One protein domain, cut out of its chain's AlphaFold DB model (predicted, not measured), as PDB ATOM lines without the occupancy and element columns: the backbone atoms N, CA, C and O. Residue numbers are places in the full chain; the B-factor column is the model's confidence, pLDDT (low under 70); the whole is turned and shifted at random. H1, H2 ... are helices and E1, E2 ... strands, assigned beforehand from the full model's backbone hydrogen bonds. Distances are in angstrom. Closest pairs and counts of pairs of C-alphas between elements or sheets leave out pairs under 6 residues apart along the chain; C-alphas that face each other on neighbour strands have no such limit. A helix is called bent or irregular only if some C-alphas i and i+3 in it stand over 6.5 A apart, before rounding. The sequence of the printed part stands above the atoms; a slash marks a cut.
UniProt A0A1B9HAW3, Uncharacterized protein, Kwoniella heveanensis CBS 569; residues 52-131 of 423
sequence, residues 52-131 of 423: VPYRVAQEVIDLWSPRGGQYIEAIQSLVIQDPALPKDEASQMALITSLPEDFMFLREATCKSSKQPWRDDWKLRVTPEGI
ATOM      1  N   VAL A  52     138.303 123.621 114.972       87.75
ATOM      2  CA  VAL A  52     137.999 122.324 115.589       87.75
ATOM      3  C   VAL A  52     139.269 121.523 115.882       87.75
ATOM      4  O   VAL A  52     140.261 121.628 115.160       87.75
ATOM      5  N   PRO A  53     139.268 120.692 116.942       89.19
ATOM      6  CA  PRO A  53     140.335 119.726 117.154       89.19
ATOM      7  C   PRO A  53     140.389 118.717 116.002       89.19
ATOM      8  O   PRO A  53     139.352 118.200 115.585       89.19
ATOM      9  N   TYR A  54     141.590 118.368 115.545       88.38
ATOM     10  CA  TYR A  54     141.775 117.489 114.383       88.38
ATOM     11  C   TYR A  54     141.092 116.121 114.516       88.38
ATOM     12  O   TYR A  54     140.470 115.659 113.568       88.38
ATOM     13  N   ARG A  55     141.096 115.514 115.711       86.88
ATOM     14  CA  ARG A  55     140.399 114.234 115.954       86.88
ATOM     15  C   ARG A  55     138.897 114.315 115.655       86.88
ATOM     16  O   ARG A  55     138.336 113.387 115.095       86.88
ATOM     17  N   VAL A  56     138.268 115.444 115.986       86.62
ATOM     18  CA  VAL A  56     136.843 115.683 115.699       86.62
ATOM     19  C   VAL A  56     136.624 115.879 114.199       86.62
ATOM     20  O   VAL A  56     135.619 115.433 113.658       86.62
ATOM     21  N   ALA A  57     137.566 116.528 113.515       86.12
ATOM     22  CA  ALA A  57     137.509 116.709 112.068       86.12
ATOM     23  C   ALA A  57     137.643 115.374 111.308       86.12
ATOM     24  O   ALA A  57     136.903 115.146 110.356       86.12
ATOM     25  N   GLN A  58     138.518 114.471 111.770       85.75
ATOM     26  CA  GLN A  58     138.683 113.129 111.196       85.75
ATOM     27  C   GLN A  58     137.390 112.304 111.266       85.75
ATOM     28  O   GLN A  58     136.971 111.746 110.257       85.75
ATOM     29  N   GLU A  59     136.694 112.314 112.409       84.81
ATOM     30  CA  GLU A  59     135.400 111.623 112.555       84.81
ATOM     31  C   GLU A  59     134.359 112.099 111.526       84.81
ATOM     32  O   GLU A  59     133.478 111.340 111.128       84.81
ATOM     33  N   VAL A  60     134.445 113.359 111.090       80.31
ATOM     34  CA  VAL A  60     133.536 113.939 110.095       80.31
ATOM     35  C   VAL A  60     133.951 113.629 108.662       80.31
ATOM     36  O   VAL A  60     133.067 113.420 107.831       80.31
ATOM     37  N   ILE A  61     135.252 113.555 108.374       77.44
ATOM     38  CA  ILE A  61     135.763 113.080 107.078       77.44
ATOM     39  C   ILE A  61     135.270 111.657 106.802       77.44
ATOM     40  O   ILE A  61     134.802 111.359 105.704       77.44
ATOM     41  N   ASP A  62     135.283 110.802 107.824       73.88
ATOM     42  CA  ASP A  62     134.823 109.417 107.712       73.88
ATOM     43  C   ASP A  62     133.298 109.306 107.511       73.88
ATOM     44  O   ASP A  62     132.785 108.295 107.018       73.88
ATOM     45  N   LEU A  63     132.540 110.357 107.844       72.62
ATOM     46  CA  LEU A  63     131.096 110.430 107.635       72.62
ATOM     47  C   LEU A  63     130.785 110.879 106.202       72.62
ATOM     48  O   LEU A  63     130.433 112.036 105.959       72.62
ATOM     49  N   TRP A  64     130.812 109.930 105.261       66.12
ATOM     50  CA  TRP A  64     130.407 110.103 103.855       66.12
ATOM     51  C   TRP A  64     128.919 110.476 103.718       66.12
ATOM     52  O   TRP A  64     128.062 109.668 103.356       66.12
ATOM     53  N   SER A  65     128.582 111.724 104.036       79.50
ATOM     54  CA  SER A  65     127.227 112.258 103.978       79.50
ATOM     55  C   SER A  65     127.226 113.702 103.464       79.50
ATOM     56  O   SER A  65     128.169 114.448 103.727       79.50
ATOM     57  N   PRO A  66     126.137 114.164 102.819       76.31
ATOM     58  CA  PRO A  66     126.013 115.560 102.389       76.31
ATOM     59  C   PRO A  66     126.138 116.576 103.535       76.31
ATOM     60  O   PRO A  66     126.514 117.721 103.314       76.31
ATOM     61  N   ARG A  67     125.814 116.167 104.771       74.81
ATOM     62  CA  ARG A  67     126.025 116.995 105.967       74.81
ATOM     63  C   ARG A  67     127.493 117.036 106.384       74.81
ATOM     64  O   ARG A  67     127.940 118.096 106.794       74.81
ATOM     65  N   GLY A  68     128.217 115.923 106.244       79.94
ATOM     66  CA  GLY A  68     129.668 115.836 106.446       79.94
ATOM     67  C   GLY A  68     130.418 116.873 105.614       79.94
ATOM     68  O   GLY A  68     131.187 117.652 106.164       79.94
ATOM     69  N   GLY A  69     130.073 116.982 104.325       82.62
ATOM     70  CA  GLY A  69     130.650 117.989 103.427       82.62
ATOM     71  C   GLY A  69     130.521 119.425 103.949       82.62
ATOM     72  O   GLY A  69     131.507 120.146 103.980       82.62
ATOM     73  N   GLN A  70     129.352 119.823 104.470       84.56
ATOM     74  CA  GLN A  70     129.156 121.183 105.008       84.56
ATOM     75  C   GLN A  70     130.004 121.474 106.250       84.56
ATOM     76  O   GLN A  70     130.381 122.621 106.480       84.56
ATOM     77  N   TYR A  71     130.286 120.456 107.065       86.62
ATOM     78  CA  TYR A  71     131.194 120.600 108.200       86.62
ATOM     79  C   TYR A  71     132.641 120.738 107.724       86.62
ATOM     80  O   TYR A  71     133.324 121.638 108.194       86.62
ATOM     81  N   ILE A  72     133.082 119.911 106.768       87.19
ATOM     82  CA  ILE A  72     134.433 119.983 106.186       87.19
ATOM     83  C   ILE A  72     134.665 121.351 105.537       87.19
ATOM     84  O   ILE A  72     135.673 121.997 105.806       87.19
ATOM     85  N   GLU A  73     133.695 121.846 104.763       88.56
ATOM     86  CA  GLU A  73     133.769 123.159 104.111       88.56
ATOM     87  C   GLU A  73     133.833 124.334 105.101       88.56
ATOM     88  O   GLU A  73     134.306 125.420 104.764       88.56
ATOM     89  N   ALA A  74     133.347 124.142 106.330       89.62
ATOM     90  CA  ALA A  74     133.378 125.162 107.370       89.62
ATOM     91  C   ALA A  74     134.712 125.234 108.124       89.62
ATOM     92  O   ALA A  74     134.973 126.256 108.762       89.62
ATOM     93  N   ILE A  75     135.539 124.188 108.066       91.50
ATOM     94  CA  ILE A  75     136.803 124.119 108.801       91.50
ATOM     95  C   ILE A  75     137.821 125.056 108.153       91.50
ATOM     96  O   ILE A  75     138.177 124.916 106.987       91.50
ATOM     97  N   GLN A  76     138.305 126.015 108.942       92.50
ATOM     98  CA  GLN A  76     139.337 126.972 108.534       92.50
ATOM     99  C   GLN A  76     140.576 126.896 109.425       92.50
ATOM    100  O   GLN A  76     141.647 127.329 109.011       92.50
ATOM    101  N   SER A  77     140.446 126.378 110.645       93.81
ATOM    102  CA  SER A  77     141.542 126.245 111.592       93.81
ATOM    103  C   SER A  77     141.508 124.883 112.279       93.81
ATOM    104  O   SER A  77     140.457 124.439 112.753       93.81
ATOM    105  N   LEU A  78     142.665 124.226 112.336       92.62
ATOM    106  CA  LEU A  78     142.839 122.941 113.002       92.62
ATOM    107  C   LEU A  78     143.872 123.031 114.120       92.62
ATOM    108  O   LEU A  78     144.965 123.577 113.956       92.62
ATOM    109  N   VAL A  79     143.536 122.413 115.252       89.88
ATOM    110  CA  VAL A  79     144.476 122.204 116.356       89.88
ATOM    111  C   VAL A  79     144.677 120.709 116.550       89.88
ATOM    112  O   VAL A  79     143.742 119.969 116.876       89.88
ATOM    113  N   ILE A  80     145.909 120.262 116.347       90.25
ATOM    114  CA  ILE A  80     146.349 118.884 116.536       90.25
ATOM    115  C   ILE A  80     147.096 118.830 117.866       90.25
ATOM    116  O   ILE A  80     148.013 119.608 118.107       90.25
ATOM    117  N   GLN A  81     146.685 117.926 118.751       85.44
ATOM    118  CA  GLN A  81     147.357 117.688 120.028       85.44
ATOM    119  C   GLN A  81     147.900 116.270 120.035       85.44
ATOM    120  O   GLN A  81     147.120 115.331 119.847       85.44
ATOM    121  N   ASP A  82     149.213 116.148 120.248       71.12
ATOM    122  CA  ASP A  82     149.942 114.879 120.306       71.12
ATOM    123  C   ASP A  82     149.472 113.898 119.225       71.12
ATOM    124  O   ASP A  82     148.816 112.888 119.535       71.12
ATOM    125  N   PRO A  83     149.735 114.197 117.939       71.88
ATOM    126  CA  PRO A  83     149.467 113.211 116.913       71.88
ATOM    127  C   PRO A  83     150.278 111.961 117.265       71.88
ATOM    128  O   PRO A  83     151.426 112.058 117.697       71.88
ATOM    129  N   ALA A  84     149.693 110.775 117.094       75.06
ATOM    130  CA  ALA A  84     150.403 109.504 117.258       75.06
ATOM    131  C   ALA A  84     151.381 109.267 116.085       75.06
ATOM    132  O   ALA A  84     151.438 108.178 115.522       75.06
ATOM    133  N   LEU A  85     152.094 110.319 115.684       76.19
ATOM    134  CA  LEU A  85     153.044 110.362 114.593       76.19
ATOM    135  C   LEU A  85     154.454 110.541 115.163       76.19
ATOM    136  O   LEU A  85     154.641 111.302 116.120       76.19
ATOM    137  N   PRO A  86     155.451 109.867 114.577       77.50
ATOM    138  CA  PRO A  86     156.855 110.162 114.829       77.50
ATOM    139  C   PRO A  86     157.176 111.653 114.625       77.50
ATOM    140  O   PRO A  86     156.589 112.301 113.762       77.50
ATOM    141  N   LYS A  87     158.097 112.208 115.425       76.56
ATOM    142  CA  LYS A  87     158.471 113.637 115.384       76.56
ATOM    143  C   LYS A  87     159.467 114.004 114.273       76.56
ATOM    144  O   LYS A  87     159.873 115.158 114.204       76.56
ATOM    145  N   ASP A  88     159.890 113.056 113.441       79.69
ATOM    146  CA  ASP A  88     160.753 113.361 112.298       79.69
ATOM    147  C   ASP A  88     160.024 114.191 111.231       79.69
ATOM    148  O   ASP A  88     158.807 114.089 111.060       79.69
ATOM    149  N   GLU A  89     160.794 115.004 110.502       83.00
ATOM    150  CA  GLU A  89     160.284 115.917 109.475       83.00
ATOM    151  C   GLU A  89     159.458 115.185 108.414       83.00
ATOM    152  O   GLU A  89     158.375 115.648 108.073       83.00
ATOM    153  N   ALA A  90     159.897 114.011 107.951       84.06
ATOM    154  CA  ALA A  90     159.183 113.251 106.928       84.06
ATOM    155  C   ALA A  90     157.770 112.847 107.382       84.06
ATOM    156  O   ALA A  90     156.798 113.063 106.655       84.06
ATOM    157  N   SER A  91     157.641 112.309 108.598       85.31
ATOM    158  CA  SER A  91     156.352 111.907 109.171       85.31
ATOM    159  C   SER A  91     155.439 113.103 109.451       85.31
ATOM    160  O   SER A  91     154.233 113.025 109.207       85.31
ATOM    161  N   GLN A  92     155.994 114.217 109.943       87.62
ATOM    162  CA  GLN A  92     155.220 115.439 110.185       87.62
ATOM    163  C   GLN A  92     154.758 116.077 108.872       87.62
ATOM    164  O   GLN A  92     153.582 116.414 108.736       87.62
ATOM    165  N   MET A  93     155.644 116.177 107.880       90.00
ATOM    166  CA  MET A  93     155.324 116.752 106.576       90.00
ATOM    167  C   MET A  93     154.303 115.917 105.811       90.00
ATOM    168  O   MET A  93     153.436 116.509 105.187       90.00
ATOM    169  N   ALA A  94     154.313 114.584 105.927       88.88
ATOM    170  CA  ALA A  94     153.277 113.741 105.324       88.88
ATOM    171  C   ALA A  94     151.861 114.101 105.814       88.88
ATOM    172  O   ALA A  94     150.925 114.153 105.015       88.88
ATOM    173  N   LEU A  95     151.707 114.395 107.113       90.00
ATOM    174  CA  LEU A  95     150.445 114.905 107.649       90.00
ATOM    175  C   LEU A  95     150.170 116.324 107.139       90.00
ATOM    176  O   LEU A  95     149.080 116.586 106.648       90.00
ATOM    177  N   ILE A  96     151.144 117.234 107.229       92.62
ATOM    178  CA  ILE A  96     150.977 118.637 106.811       92.62
ATOM    179  C   ILE A  96     150.527 118.731 105.351       92.62
ATOM    180  O   ILE A  96     149.644 119.528 105.043       92.62
ATOM    181  N   THR A  97     151.088 117.903 104.468       92.12
ATOM    182  CA  THR A  97     150.751 117.899 103.044       92.12
ATOM    183  C   THR A  97     149.350 117.371 102.756       92.12
ATOM    184  O   THR A  97     148.756 117.803 101.776       92.12
ATOM    185  N   SER A  98     148.794 116.488 103.598       91.00
ATOM    186  CA  SER A  98     147.427 115.985 103.396       91.00
ATOM    187  C   SER A  98     146.366 117.003 103.816       91.00
ATOM    188  O   SER A  98     145.273 117.019 103.262       91.00
ATOM    189  N   LEU A  99     146.671 117.892 104.770       92.00
ATOM    190  CA  LEU A  99     145.664 118.781 105.358       92.00
ATOM    191  C   LEU A  99     144.988 119.727 104.350       92.00
ATOM    192  O   LEU A  99     143.765 119.841 104.412       92.00
ATOM    193  N   PRO A 100     145.701 120.401 103.426       90.12
ATOM    194  CA  PRO A 100     145.045 121.220 102.406       90.12
ATOM    195  C   PRO A 100     144.174 120.409 101.437       90.12
ATOM    196  O   PRO A 100     143.204 120.946 100.903       90.12
ATOM    197  N   GLU A 101     144.500 119.131 101.211       87.56
ATOM    198  CA  GLU A 101     143.708 118.228 100.367       87.56
ATOM    199  C   GLU A 101     142.436 117.765 101.094       87.56
ATOM    200  O   GLU A 101     141.343 117.806 100.528       87.56
ATOM    201  N   ASP A 102     142.572 117.394 102.370       88.06
ATOM    202  CA  ASP A 102     141.478 116.939 103.233       88.06
ATOM    203  C   ASP A 102     140.507 118.086 103.590       88.06
ATOM    204  O   ASP A 102     139.306 117.872 103.777       88.06
ATOM    205  N   PHE A 103     141.017 119.322 103.674       90.06
ATOM    206  CA  PHE A 103     140.279 120.511 104.103       90.06
ATOM    207  C   PHE A 103     140.508 121.690 103.149       90.06
ATOM    208  O   PHE A 103     141.293 122.598 103.415       90.06
ATOM    209  N   MET A 104     139.740 121.733 102.061       86.88
ATOM    210  CA  MET A 104     139.880 122.727 100.984       86.88
ATOM    211  C   MET A 104     139.837 124.206 101.435       86.88
ATOM    212  O   MET A 104     140.400 125.070 100.766       86.88
ATOM    213  N   PHE A 105     139.161 124.527 102.545       89.38
ATOM    214  CA  PHE A 105     139.041 125.900 103.069       89.38
ATOM    215  C   PHE A 105     139.932 126.177 104.286       89.38
ATOM    216  O   PHE A 105     139.773 127.209 104.952       89.38
ATOM    217  N   LEU A 106     140.874 125.275 104.572       91.81
ATOM    218  CA  LEU A 106     141.839 125.434 105.647       91.81
ATOM    219  C   LEU A 106     142.671 126.699 105.434       91.81
ATOM    220  O   LEU A 106     143.195 126.954 104.356       91.81
ATOM    221  N   ARG A 107     142.797 127.492 106.493       92.88
ATOM    222  CA  ARG A 107     143.640 128.691 106.553       92.88
ATOM    223  C   ARG A 107     144.830 128.493 107.470       92.88
ATOM    224  O   ARG A 107     145.883 129.076 107.239       92.88
ATOM    225  N   GLU A 108     144.659 127.705 108.525       95.06
ATOM    226  CA  GLU A 108     145.680 127.488 109.540       95.06
ATOM    227  C   GLU A 108     145.577 126.078 110.121       95.06
ATOM    228  O   GLU A 108     144.485 125.587 110.396       95.06
ATOM    229  N   ALA A 109     146.712 125.439 110.374       94.25
ATOM    230  CA  ALA A 109     146.767 124.261 111.227       94.25
ATOM    231  C   ALA A 109     147.972 124.349 112.159       94.25
ATOM    232  O   ALA A 109     149.031 124.840 111.778       94.25
ATOM    233  N   THR A 110     147.810 123.889 113.394       92.94
ATOM    234  CA  THR A 110     148.880 123.878 114.399       92.94
ATOM    235  C   THR A 110     148.988 122.506 115.033       92.94
ATOM    236  O   THR A 110     147.971 121.874 115.327       92.94
ATOM    237  N   CYS A 111     150.216 122.058 115.275       90.38
ATOM    238  CA  CYS A 111     150.493 120.859 116.052       90.38
ATOM    239  C   CYS A 111     151.129 121.233 117.381       90.38
ATOM    240  O   CYS A 111     152.147 121.915 117.415       90.38
ATOM    241  N   LYS A 112     150.529 120.778 118.481       83.38
ATOM    242  CA  LYS A 112     150.979 121.050 119.846       83.38
ATOM    243  C   LYS A 112     151.476 119.784 120.516       83.38
ATOM    244  O   LYS A 112     150.784 118.764 120.544       83.38
ATOM    245  N   SER A 113     152.643 119.909 121.134       74.12
ATOM    246  CA  SER A 113     153.258 118.887 121.974       74.12
ATOM    247  C   SER A 113     152.760 119.006 123.415       74.12
ATOM    248  O   SER A 113     152.879 120.064 124.036       74.12
ATOM    249  N   SER A 114     152.285 117.910 124.007       66.25
ATOM    250  CA  SER A 114     151.974 117.838 125.448       66.25
ATOM    251  C   SER A 114     153.172 118.149 126.338       66.25
ATOM    252  O   SER A 114     152.998 118.650 127.448       66.25
ATOM    253  N   LYS A 115     154.395 117.856 125.874       65.94
ATOM    254  CA  LYS A 115     155.621 118.098 126.649       65.94
ATOM    255  C   LYS A 115     155.951 119.586 126.764       65.94
ATOM    256  O   LYS A 115     156.553 119.995 127.754       65.94
ATOM    257  N   GLN A 116     155.577 120.380 125.762       65.50
ATOM    258  CA  GLN A 116     155.840 121.818 125.682       65.50
ATOM    259  C   GLN A 116     154.571 122.527 125.182       65.50
ATOM    260  O   GLN A 116     154.527 122.968 124.041       65.50
ATOM    261  N   PRO A 117     153.520 122.651 126.013       57.88
ATOM    262  CA  PRO A 117     152.191 123.099 125.574       57.88
ATOM    263  C   PRO A 117     152.135 124.547 125.056       57.88
ATOM    264  O   PRO A 117     151.123 124.965 124.493       57.88
ATOM    265  N   TRP A 118     153.199 125.325 125.267       61.81
ATOM    266  CA  TRP A 118     153.361 126.685 124.748       61.81
ATOM    267  C   TRP A 118     154.122 126.751 123.415       61.81
ATOM    268  O   TRP A 118     154.258 127.847 122.870       61.81
ATOM    269  N   ARG A 119     154.648 125.624 122.922       69.69
ATOM    270  CA  ARG A 119     155.389 125.515 121.665       69.69
ATOM    271  C   ARG A 119     154.596 124.645 120.697       69.69
ATOM    272  O   ARG A 119     154.146 123.555 121.052       69.69
ATOM    273  N   ASP A 120     154.439 125.154 119.486       81.50
ATOM    274  CA  ASP A 120     153.912 124.368 118.382       81.50
ATOM    275  C   ASP A 120     155.084 123.569 117.782       81.50
ATOM    276  O   ASP A 120     156.164 124.119 117.581       81.50
ATOM    277  N   ASP A 121     154.895 122.272 117.535       84.69
ATOM    278  CA  ASP A 121     155.874 121.453 116.804       84.69
ATOM    279  C   ASP A 121     155.926 121.908 115.331       84.69
ATOM    280  O   ASP A 121     156.984 121.922 114.706       84.69
ATOM    281  N   TRP A 122     154.786 122.345 114.787       91.06
ATOM    282  CA  TRP A 122     154.706 123.040 113.505       91.06
ATOM    283  C   TRP A 122     153.426 123.863 113.376       91.06
ATOM    284  O   TRP A 122     152.421 123.627 114.061       91.06
ATOM    285  N   LYS A 123     153.463 124.819 112.449       93.94
ATOM    286  CA  LYS A 123     152.350 125.687 112.089       93.94
ATOM    287  C   LYS A 123     152.244 125.833 110.575       93.94
ATOM    288  O   LYS A 123     153.146 126.355 109.938       93.94
ATOM    289  N   LEU A 124     151.106 125.432 110.025       95.25
ATOM    290  CA  LEU A 124     150.728 125.622 108.629       95.25
ATOM    291  C   LEU A 124     149.843 126.864 108.497       95.25
ATOM    292  O   LEU A 124     148.905 127.048 109.276       95.25
ATOM    293  N   ARG A 125     150.100 127.685 107.481       95.31
ATOM    294  CA  ARG A 125     149.233 128.780 107.038       95.31
ATOM    295  C   ARG A 125     149.036 128.682 105.536       95.31
ATOM    296  O   ARG A 125     150.004 128.562 104.796       95.31
ATOM    297  N   VAL A 126     147.790 128.767 105.097       91.62
ATOM    298  CA  VAL A 126     147.437 128.756 103.675       91.62
ATOM    299  C   VAL A 126     147.091 130.181 103.273       91.62
ATOM    300  O   VAL A 126     146.178 130.792 103.841       91.62
ATOM    301  N   THR A 127     147.849 130.745 102.334       87.06
ATOM    302  CA  THR A 127     147.582 132.097 101.839       87.06
ATOM    303  C   THR A 127     146.348 132.108 100.928       87.06
ATOM    304  O   THR A 127     145.958 131.065 100.395       87.06
ATOM    305  N   PRO A 128     145.704 133.270 100.705       79.44
ATOM    306  CA  PRO A 128     144.599 133.388  99.749       79.44
ATOM    307  C   PRO A 128     144.958 132.939  98.324       79.44
ATOM    308  O   PRO A 128     144.080 132.536  97.567       79.44
ATOM    309  N   GLU A 129     146.240 133.004  97.966       79.50
ATOM    310  CA  GLU A 129     146.797 132.571  96.684       79.50
ATOM    311  C   GLU A 129     147.041 131.052  96.615       79.50
ATOM    312  O   GLU A 129     147.442 130.549  95.567       79.50
ATOM    313  N   GLY A 130     146.789 130.317  97.705       79.00
ATOM    314  CA  GLY A 130     146.956 128.865  97.793       79.00
ATOM    315  C   GLY A 130     148.375 128.405  98.136       79.00
ATOM    316  O   GLY A 130     148.659 127.214  98.046       79.00
ATOM    317  N   ILE A 131     149.268 129.319  98.529       85.38
ATOM    318  CA  ILE A 131     150.629 128.975  98.963       85.38
ATOM    319  C   ILE A 131     150.563 128.456 100.400       85.38
ATOM    320  O   ILE A 131     149.963 129.090 101.271       85.38
TER     321      ILE A 131
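What this domain is: This is residues 52 to 131 of the 423 residues of an uncharacterized protein of Kwoniella heveanensis CBS 569 (UniProt A0A1B9HAW3). A three-stranded sheet has one long helix, H3, slantwise over one face, while a helical hairpin of H1 and H2 begins beside edge strand E1 and reaches past one end of the sheet. H1 is on the same face as H3, H2 is off the sheet, and the opposite face bears no named helix. The printed part has 80 residues with three named helices and three named strands, in the order H1, H2, E1, H3, E2, E3; the sheet runs E1, E2, E3 and is mixed. The class is mixed, helices and strands, and the whole is compact, with a radius of gyration of the C-alphas of 12.8 A and spans of 38 by 29 by 22 A.

How they stand to each other: Residues 52 to 53 pair, parallel, with residues 78 to 79 of E1, which is residues 77 to 81. H1, residues 54 to 61, is on the sheet at a height of 7.4 A, over none of its strands; its closest C-alphas to E1 are those of Tyr 54 and Ile 80, 5.2 A apart. H1 and H2, residues 66 to 74, form a helical hairpin: they touch, closest at the C-alphas of Val 60 and Gly 68, 5.6 A apart, and run opposite ways at 36 degrees, a tilt only just steep. E1 and E2, residues 108 to 112, are parallel neighbours at 12 degrees, with N 80 and O 110 within hydrogen-bond range at 2.8 A. Between them in the chain comes H3, residues 89 to 102, completing a strand-helix-strand unit, two parallel neighbour strands joined through a helix, with a right-handed crossover. E2 and E3, residues 120 to 126, form an antiparallel hairpin at 173 degrees, with N 109 and O 124 at 2.9 A. H3 lies over E2 and E3 at a height over the sheet of 10.2 A, slantwise to the strands at 34 degrees to E3 on the local plane; H3 and the sheet E1, E2, E3 form two layers, a helix on one face of a sheet. Its closest C-alphas to E3 are those of Ile 96 and Leu 124, 7.2 A apart. H1 and H3 are close but not clearly touching, with the C-alphas of Ile 61 and Asp 102 7.9 A apart; H2 and H3 are only just apart, closest at 8.2 A. O i to N i+4 pairs within range number 3 of 4 in H1, 4 of 5 in H2 and 7 of 10 in H3.

Where its parts are: H1 begins at C-alpha 54, (141.775, 117.489, 114.383), and H2 spans 13.1 A. E1 and E2 each span 13.3 A. H3 begins at C-alpha 89, (160.284, 115.917, 109.475), spans 19.8 A and is only just irregular, with C-alphas 97 and 100 6.6 A apart. E3 spans 16.7 A and ends at C-alpha 126, (147.437, 128.756, 103.675).

The domain as a whole: The two C-alphas farthest apart, of Pro 66 and Lys 115, are 38.4 A apart. Residues 62 to 67 stand free. The printed part has no cut and no long link. Its mean pLDDT is 83.9; residue 64 and residues 114 to 119 are under 70.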